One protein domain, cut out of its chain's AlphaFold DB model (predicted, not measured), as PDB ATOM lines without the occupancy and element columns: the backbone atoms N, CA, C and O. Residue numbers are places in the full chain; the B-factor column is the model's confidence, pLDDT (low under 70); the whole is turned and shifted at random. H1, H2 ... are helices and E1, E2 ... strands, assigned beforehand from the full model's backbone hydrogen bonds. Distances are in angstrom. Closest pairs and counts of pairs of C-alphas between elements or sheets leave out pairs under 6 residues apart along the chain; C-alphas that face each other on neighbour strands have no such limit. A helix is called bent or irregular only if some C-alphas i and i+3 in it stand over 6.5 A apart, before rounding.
ATOM      1  N   GLU A   6     153.725 111.982 199.395       89.19
ATOM      2  CA  GLU A   6     154.726 112.597 198.532       89.19
ATOM      3  C   GLU A   6     154.019 113.382 197.423       89.19
ATOM      4  O   GLU A   6     153.169 112.842 196.709       89.19
ATOM      5  N   SER A   7     154.371 114.661 197.276       89.25
ATOM      6  CA  SER A   7     153.896 115.485 196.163       89.25
ATOM      7  C   SER A   7     154.889 115.437 195.010       89.25
ATOM      8  O   SER A   7     156.104 115.438 195.209       89.25
ATOM      9  N   PHE A   8     154.381 115.410 193.786       88.19
ATOM     10  CA  PHE A   8     155.201 115.401 192.585       88.19
ATOM     11  C   PHE A   8     154.529 116.237 191.487       88.19
ATOM     12  O   PHE A   8     153.324 116.480 191.491       88.19
ATOM     13  N   LYS A   9     155.313 116.693 190.503       86.75
ATOM     14  CA  LYS A   9     154.786 117.555 189.437       86.75
ATOM     15  C   LYS A   9     153.809 116.803 188.532       86.75
ATOM     16  O   LYS A   9     154.114 115.712 188.033       86.75
ATOM     17  N   ARG A  10     152.669 117.433 188.245       85.06
ATOM     18  CA  ARG A  10     151.724 116.948 187.239       85.06
ATOM     19  C   ARG A  10     152.413 116.843 185.879       85.06
ATOM     20  O   ARG A  10     153.073 117.775 185.426       85.06
ATOM     21  N   GLY A  11     152.280 115.683 185.243       82.31
ATOM     22  CA  GLY A  11     152.740 115.474 183.873       82.31
ATOM     23  C   GLY A  11     151.658 115.836 182.856       82.31
ATOM     24  O   GLY A  11     150.491 115.981 183.206       82.31
ATOM     25  N   ASN A  12     152.027 115.893 181.575       82.38
ATOM     26  CA  ASN A  12     151.080 116.176 180.488       82.38
ATOM     27  C   ASN A  12     150.048 115.056 180.260       82.38
ATOM     28  O   ASN A  12     149.028 115.281 179.617       82.38
ATOM     29  N   ARG A  13     150.316 113.839 180.751       86.38
ATOM     30  CA  ARG A  13     149.418 112.686 180.625       86.38
ATOM     31  C   ARG A  13     148.684 112.447 181.940       86.38
ATOM     32  O   ARG A  13     149.328 112.247 182.969       86.38
ATOM     33  N   HIS A  14     147.354 112.400 181.869       86.25
ATOM     34  CA  HIS A  14     146.500 111.984 182.982       86.25
ATOM     35  C   HIS A  14     146.798 110.530 183.354       86.25
ATOM     36  O   HIS A  14     146.801 109.649 182.486       86.25
ATOM     37  N   ARG A  15     147.103 110.279 184.629       87.38
ATOM     38  CA  ARG A  15     147.378 108.928 185.122       87.38
ATOM     39  C   ARG A  15     146.059 108.271 185.494       87.38
ATOM     40  O   ARG A  15     145.280 108.840 186.250       87.38
ATOM     41  N   SER A  16     145.833 107.071 184.966       88.81
ATOM     42  CA  SER A  16     144.631 106.290 185.245       88.81
ATOM     43  C   SER A  16     144.552 105.921 186.723       88.81
ATOM     44  O   SER A  16     145.500 105.350 187.270       88.81
ATOM     45  N   THR A  17     143.410 106.198 187.333       87.75
ATOM     46  CA  THR A  17     143.037 105.761 188.679       87.75
ATOM     47  C   THR A  17     142.009 104.628 188.591       87.75
ATOM     48  O   THR A  17     141.526 104.283 187.509       87.75
ATOM     49  N   ALA A  18     141.711 103.983 189.720       88.19
ATOM     50  CA  ALA A  18     140.701 102.933 189.756       88.19
ATOM     51  C   ALA A  18     139.287 103.518 189.604       88.19
ATOM     52  O   ALA A  18     138.987 104.583 190.134       88.19
ATOM     53  N   SER A  19     138.394 102.783 188.940       87.69
ATOM     54  CA  SER A  19     137.056 103.263 188.557       87.69
ATOM     55  C   SER A  19     136.100 103.550 189.721       87.69
ATOM     56  O   SER A  19     135.039 104.124 189.508       87.69
ATOM     57  N   TYR A  20     136.433 103.112 190.936       87.88
ATOM     58  CA  TYR A  20     135.632 103.335 192.145       87.88
ATOM     59  C   TYR A  20     136.045 104.600 192.918       87.88
ATOM     60  O   TYR A  20     135.486 104.879 193.978       87.88
ATOM     61  N   ILE A  21     137.046 105.339 192.434       89.19
ATOM     62  CA  ILE A  21     137.541 106.567 193.059       89.19
ATOM     63  C   ILE A  21     136.701 107.752 192.563       89.19
ATOM     64  O   ILE A  21     136.343 107.817 191.391       89.19
ATOM     65  N   ASN A  22     136.351 108.675 193.463       92.19
ATOM     66  CA  ASN A  22     135.597 109.873 193.094       92.19
ATOM     67  C   ASN A  22     136.498 110.927 192.415       92.19
ATOM     68  O   ASN A  22     137.724 110.838 192.454       92.19
ATOM     69  N   TYR A  23     135.876 111.953 191.830       90.50
ATOM     70  CA  TYR A  23     136.591 112.996 191.090       90.50
ATOM     71  C   TYR A  23     137.640 113.740 191.940       90.50
ATOM     72  O   TYR A  23     138.756 113.963 191.483       90.50
ATOM     73  N   GLU A  24     137.314 114.074 193.193       90.88
ATOM     74  CA  GLU A  24     138.215 114.817 194.091       90.88
ATOM     75  C   GLU A  24     139.500 114.033 194.384       90.88
ATOM     76  O   GLU A  24     140.606 114.571 194.313       90.88
ATOM     77  N   TRP A  25     139.368 112.738 194.670       91.62
ATOM     78  CA  TRP A  25     140.508 111.856 194.891       91.62
ATOM     79  C   TRP A  25     141.276 111.575 193.601       91.62
ATOM     80  O   TRP A  25     142.503 111.489 193.633       91.62
ATOM     81  N   GLU A  26     140.588 111.436 192.466       92.12
ATOM     82  CA  GLU A  26     141.235 111.256 191.165       92.12
ATOM     83  C   GLU A  26     142.128 112.447 190.810       92.12
ATOM     84  O   GLU A  26     143.266 112.243 190.375       92.12
ATOM     85  N   GLU A  27     141.632 113.668 191.017       91.44
ATOM     86  CA  GLU A  27     142.379 114.903 190.800       91.44
ATOM     87  C   GLU A  27     143.562 115.005 191.769       91.44
ATOM     88  O   GLU A  27     144.696 115.232 191.341       91.44
ATOM     89  N   TRP A  28     143.334 114.734 193.056       92.94
ATOM     90  CA  TRP A  28     144.379 114.765 194.079       92.94
ATOM     91  C   TRP A  28     145.528 113.784 193.783       92.94
ATOM     92  O   TRP A  28     146.703 114.137 193.922       92.94
ATOM     93  N   LEU A  29     145.215 112.578 193.293       91.62
ATOM     94  CA  LEU A  29     146.195 111.550 192.911       91.62
ATOM     95  C   LEU A  29     147.014 111.901 191.655       91.62
ATOM     96  O   LEU A  29     148.004 111.226 191.354       91.62
ATOM     97  N   GLN A  30     146.656 112.958 190.915       94.00
ATOM     98  CA  GLN A  30     147.473 113.417 189.786       94.00
ATOM     99  C   GLN A  30     148.774 114.092 190.223       94.00
ATOM    100  O   GLN A  30     149.708 114.155 189.417       94.00
ATOM    101  N   GLU A  31     148.838 114.557 191.471       92.94
ATOM    102  CA  GLU A  31     149.951 115.337 192.032       92.94
ATOM    103  C   GLU A  31     150.469 114.772 193.360       92.94
ATOM    104  O   GLU A  31     151.520 115.195 193.837       92.94
ATOM    105  N   ASN A  32     149.769 113.793 193.938       91.88
ATOM    106  CA  ASN A  32     150.102 113.215 195.233       91.88
ATOM    107  C   ASN A  32     150.143 111.686 195.174       91.88
ATOM    108  O   ASN A  32     149.347 111.040 194.489       91.88
ATOM    109  N   ARG A  33     151.083 111.100 195.912       88.12
ATOM    110  CA  ARG A  33     151.204 109.659 196.140       88.12
ATOM    111  C   ARG A  33     151.214 109.375 197.624       88.12
ATOM    112  O   ARG A  33     151.752 110.144 198.412       88.12
ATOM    113  N   VAL A  34     150.605 108.254 197.984       86.50
ATOM    114  CA  VAL A  34     150.599 107.752 199.351       86.50
ATOM    115  C   VAL A  34     151.683 106.689 199.469       86.50
ATOM    116  O   VAL A  34     151.587 105.635 198.843       86.50
ATOM    117  N   GLU A  35     152.707 106.964 200.270       84.94
ATOM    118  CA  GLU A  35     153.874 106.098 200.408       84.94
ATOM    119  C   GLU A  35     153.656 105.070 201.522       84.94
ATOM    120  O   GLU A  35     153.865 105.335 202.707       84.94
ATOM    121  N   LEU A  36     153.235 103.863 201.135       78.19
ATOM    122  CA  LEU A  36     153.060 102.741 202.067       78.19
ATOM    123  C   LEU A  36     154.404 102.171 202.552       78.19
ATOM    124  O   LEU A  36     154.495 101.698 203.682       78.19
ATOM    125  N   ASN A  37     155.461 102.288 201.739       78.56
ATOM    126  CA  ASN A  37     156.818 101.842 202.081       78.56
ATOM    127  C   ASN A  37     157.482 102.688 203.180       78.56
ATOM    128  O   ASN A  37     158.539 102.317 203.681       78.56
ATOM    129  N   ALA A  38     156.876 103.815 203.568       82.44
ATOM    130  CA  ALA A  38     157.316 104.594 204.719       82.44
ATOM    131  C   ALA A  38     157.063 103.870 206.059       82.44
ATOM    132  O   ALA A  38     157.622 104.253 207.085       82.44
ATOM    133  N   MET A  39     156.224 102.826 206.063       85.12
ATOM    134  CA  MET A  39     155.993 101.976 207.228       85.12
ATOM    135  C   MET A  39     156.962 100.795 207.260       85.12
ATOM    136  O   MET A  39     157.202 100.129 206.256       85.12
ATOM    137  N   THR A  40     157.444 100.459 208.455       88.50
ATOM    138  CA  THR A  40     158.040  99.136 208.697       88.50
ATOM    139  C   THR A  40     156.989  98.033 208.536       88.50
ATOM    140  O   THR A  40     155.796  98.273 208.733       88.50
ATOM    141  N   THR A  41     157.414  96.795 208.254       88.81
ATOM    142  CA  THR A  41     156.498  95.649 208.115       88.81
ATOM    143  C   THR A  41     155.516  95.505 209.290       88.81
ATOM    144  O   THR A  41     154.322  95.365 209.025       88.81
ATOM    145  N   PRO A  42     155.930  95.610 210.574       91.75
ATOM    146  CA  PRO A  42     154.982  95.541 211.690       91.75
ATOM    147  C   PRO A  42     153.969  96.694 211.707       91.75
ATOM    148  O   PRO A  42     152.795  96.475 211.988       91.75
ATOM    149  N   GLN A  43     154.397  97.918 211.380       88.81
ATOM    150  CA  GLN A  43     153.504  99.082 211.313       88.81
ATOM    151  C   GLN A  43     152.492  98.953 210.174       88.81
ATOM    152  O   GLN A  43     151.328  99.302 210.356       88.81
ATOM    153  N   PHE A  44     152.924  98.428 209.026       88.62
ATOM    154  CA  PHE A  44     152.053  98.181 207.885       88.62
ATOM    155  C   PHE A  44     150.987  97.129 208.205       88.62
ATOM    156  O   PHE A  44     149.808  97.370 207.953       88.62
ATOM    157  N   ILE A  45     151.380  96.003 208.817       89.44
ATOM    158  CA  ILE A  45     150.442  94.957 209.253       89.44
ATOM    159  C   ILE A  45     149.429  95.538 210.240       89.44
ATOM    160  O   ILE A  45     148.231  95.418 210.012       89.44
ATOM    161  N   HIS A  46     149.894  96.249 211.270       89.75
ATOM    162  CA  HIS A  46     149.007  96.839 212.269       89.75
ATOM    163  C   HIS A  46     148.035  97.867 211.666       89.75
ATOM    164  O   HIS A  46     146.853  97.897 212.012       89.75
ATOM    165  N   TRP A  47     148.507  98.708 210.738       89.19
ATOM    166  CA  TRP A  47     147.650  99.651 210.021       89.19
ATOM    167  C   TRP A  47     146.596  98.929 209.168       89.19
ATOM    168  O   TRP A  47     145.430  99.330 209.178       89.19
ATOM    169  N   LEU A  48     146.985  97.858 208.471       87.69
ATOM    170  CA  LEU A  48     146.087  97.060 207.639       87.69
ATOM    171  C   LEU A  48     145.033  96.341 208.488       87.69
ATOM    172  O   LEU A  48     143.851  96.405 208.162       87.69
ATOM    173  N   GLU A  49     145.435  95.719 209.596       87.44
ATOM    174  CA  GLU A  49     144.527  95.087 210.561       87.44
ATOM    175  C   GLU A  49     143.526  96.099 211.122       87.44
ATOM    176  O   GLU A  49     142.322  95.868 211.037       87.44
ATOM    177  N   SER A  50     144.000  97.267 211.567       86.81
ATOM    178  CA  SER A  50     143.137  98.352 212.061       86.81
ATOM    179  C   SER A  50     142.120  98.801 211.005       86.81
ATOM    180  O   SER A  50     140.952  99.033 211.307       86.81
ATOM    181  N   LYS A  51     142.540  98.906 209.736       85.94
ATOM    182  CA  LYS A  51     141.637  99.265 208.635       85.94
ATOM    183  C   LYS A  51     140.612  98.178 208.357       85.94
ATOM    184  O   LYS A  51     139.450  98.491 208.144       85.94
ATOM    185  N   MET A  52     141.010  96.913 208.382       85.12
ATOM    186  CA  MET A  52     140.088  95.791 208.210       85.12
ATOM    187  C   MET A  52     139.098  95.684 209.381       85.12
ATOM    188  O   MET A  52     137.935  95.334 209.175       85.12
ATOM    189  N   GLU A  53     139.526  96.020 210.599       85.19
ATOM    190  CA  GLU A  53     138.667  96.103 211.782       85.19
ATOM    191  C   GLU A  53     137.559  97.148 211.636       85.19
ATOM    192  O   GLU A  53     136.409  96.827 211.942       85.19
ATOM    193  N   GLU A  54     137.865  98.338 211.104       85.25
ATOM    194  CA  GLU A  54     136.880  99.405 210.841       85.25
ATOM    195  C   GLU A  54     135.707  98.918 209.971       85.25
ATOM    196  O   GLU A  54     134.567  99.341 210.170       85.25
ATOM    197  N   TYR A  55     135.962  97.994 209.040       80.62
ATOM    198  CA  TYR A  55     134.947  97.427 208.145       80.62
ATOM    199  C   TYR A  55     134.373  96.087 208.632       80.62
ATOM    200  O   TYR A  55     133.622  95.436 207.906       80.62
ATOM    201  N   GLY A  56     134.684  95.677 209.866       71.62
ATOM    202  CA  GLY A  56     134.162  94.461 210.482       71.62
ATOM    203  C   GLY A  56     134.732  93.197 209.845       71.62
ATOM    204  O   GLY A  56     133.995  92.475 209.174       71.62
TER     205      GLY A  56
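Overview. This is residues 6 to 56 of the 146 residues of an uncharacterized protein of Paenibacillus lentus (UniProt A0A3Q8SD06). The fold is a loose, open U: the short helix H1 makes one arm and the longer helix H2 the other, and between them the chain crosses through the strand E1 and the link of residues 35 to 40. Residues 6 to 22 form a long loop on the H1 side, and residues 48 to 56 stick out free at the far end. The printed part has 51 residues, with two named helices and one named strand in the order H1, E1, H2; under half of the residues are in these elements, and the class is mostly helix. The whole is loose, with a radius of gyration of the C-alphas of 14.1 A, and spans 37 by 24 by 13 A.

Along the chain. Residues 6 to 22 hold no named element; C-alpha 6 stands at (154.726, 112.597, 198.532). H1 is residues 23 to 28, 8.5 A long, with C-alpha 23 at (136.591, 112.996, 191.090). E1 is residues 32 to 34, 6.9 A long. H2 is residues 41 to 54, 20.2 A long, and ends with C-alpha 54 at (136.880, 99.405, 210.841).

Arrangement. Residues 6 to 7 pair antiparallel with residues 32 to 33 of E1, but E1 pairs with no named strand. H1 and E1 meet only through their link, which is tight, with 3 residues. H1 and H2 are apart. E1 and H2 are apart too, joined by a short link of 6 residues. In H1 and H2, neither of them bent, every O i to N i+4 pair is within hydrogen-bond range.

Size, cuts and confidence. The C-alphas of Asn 12 and Gly 56, the two farthest apart, are 40.7 A apart. Residues 48 to 56, of which 48 to 54 belong to H2, stand free. The printed part has no cut, and neither link between named elements is long. Mean pLDDT of the printed part is 87.4, and no printed residue is under 70.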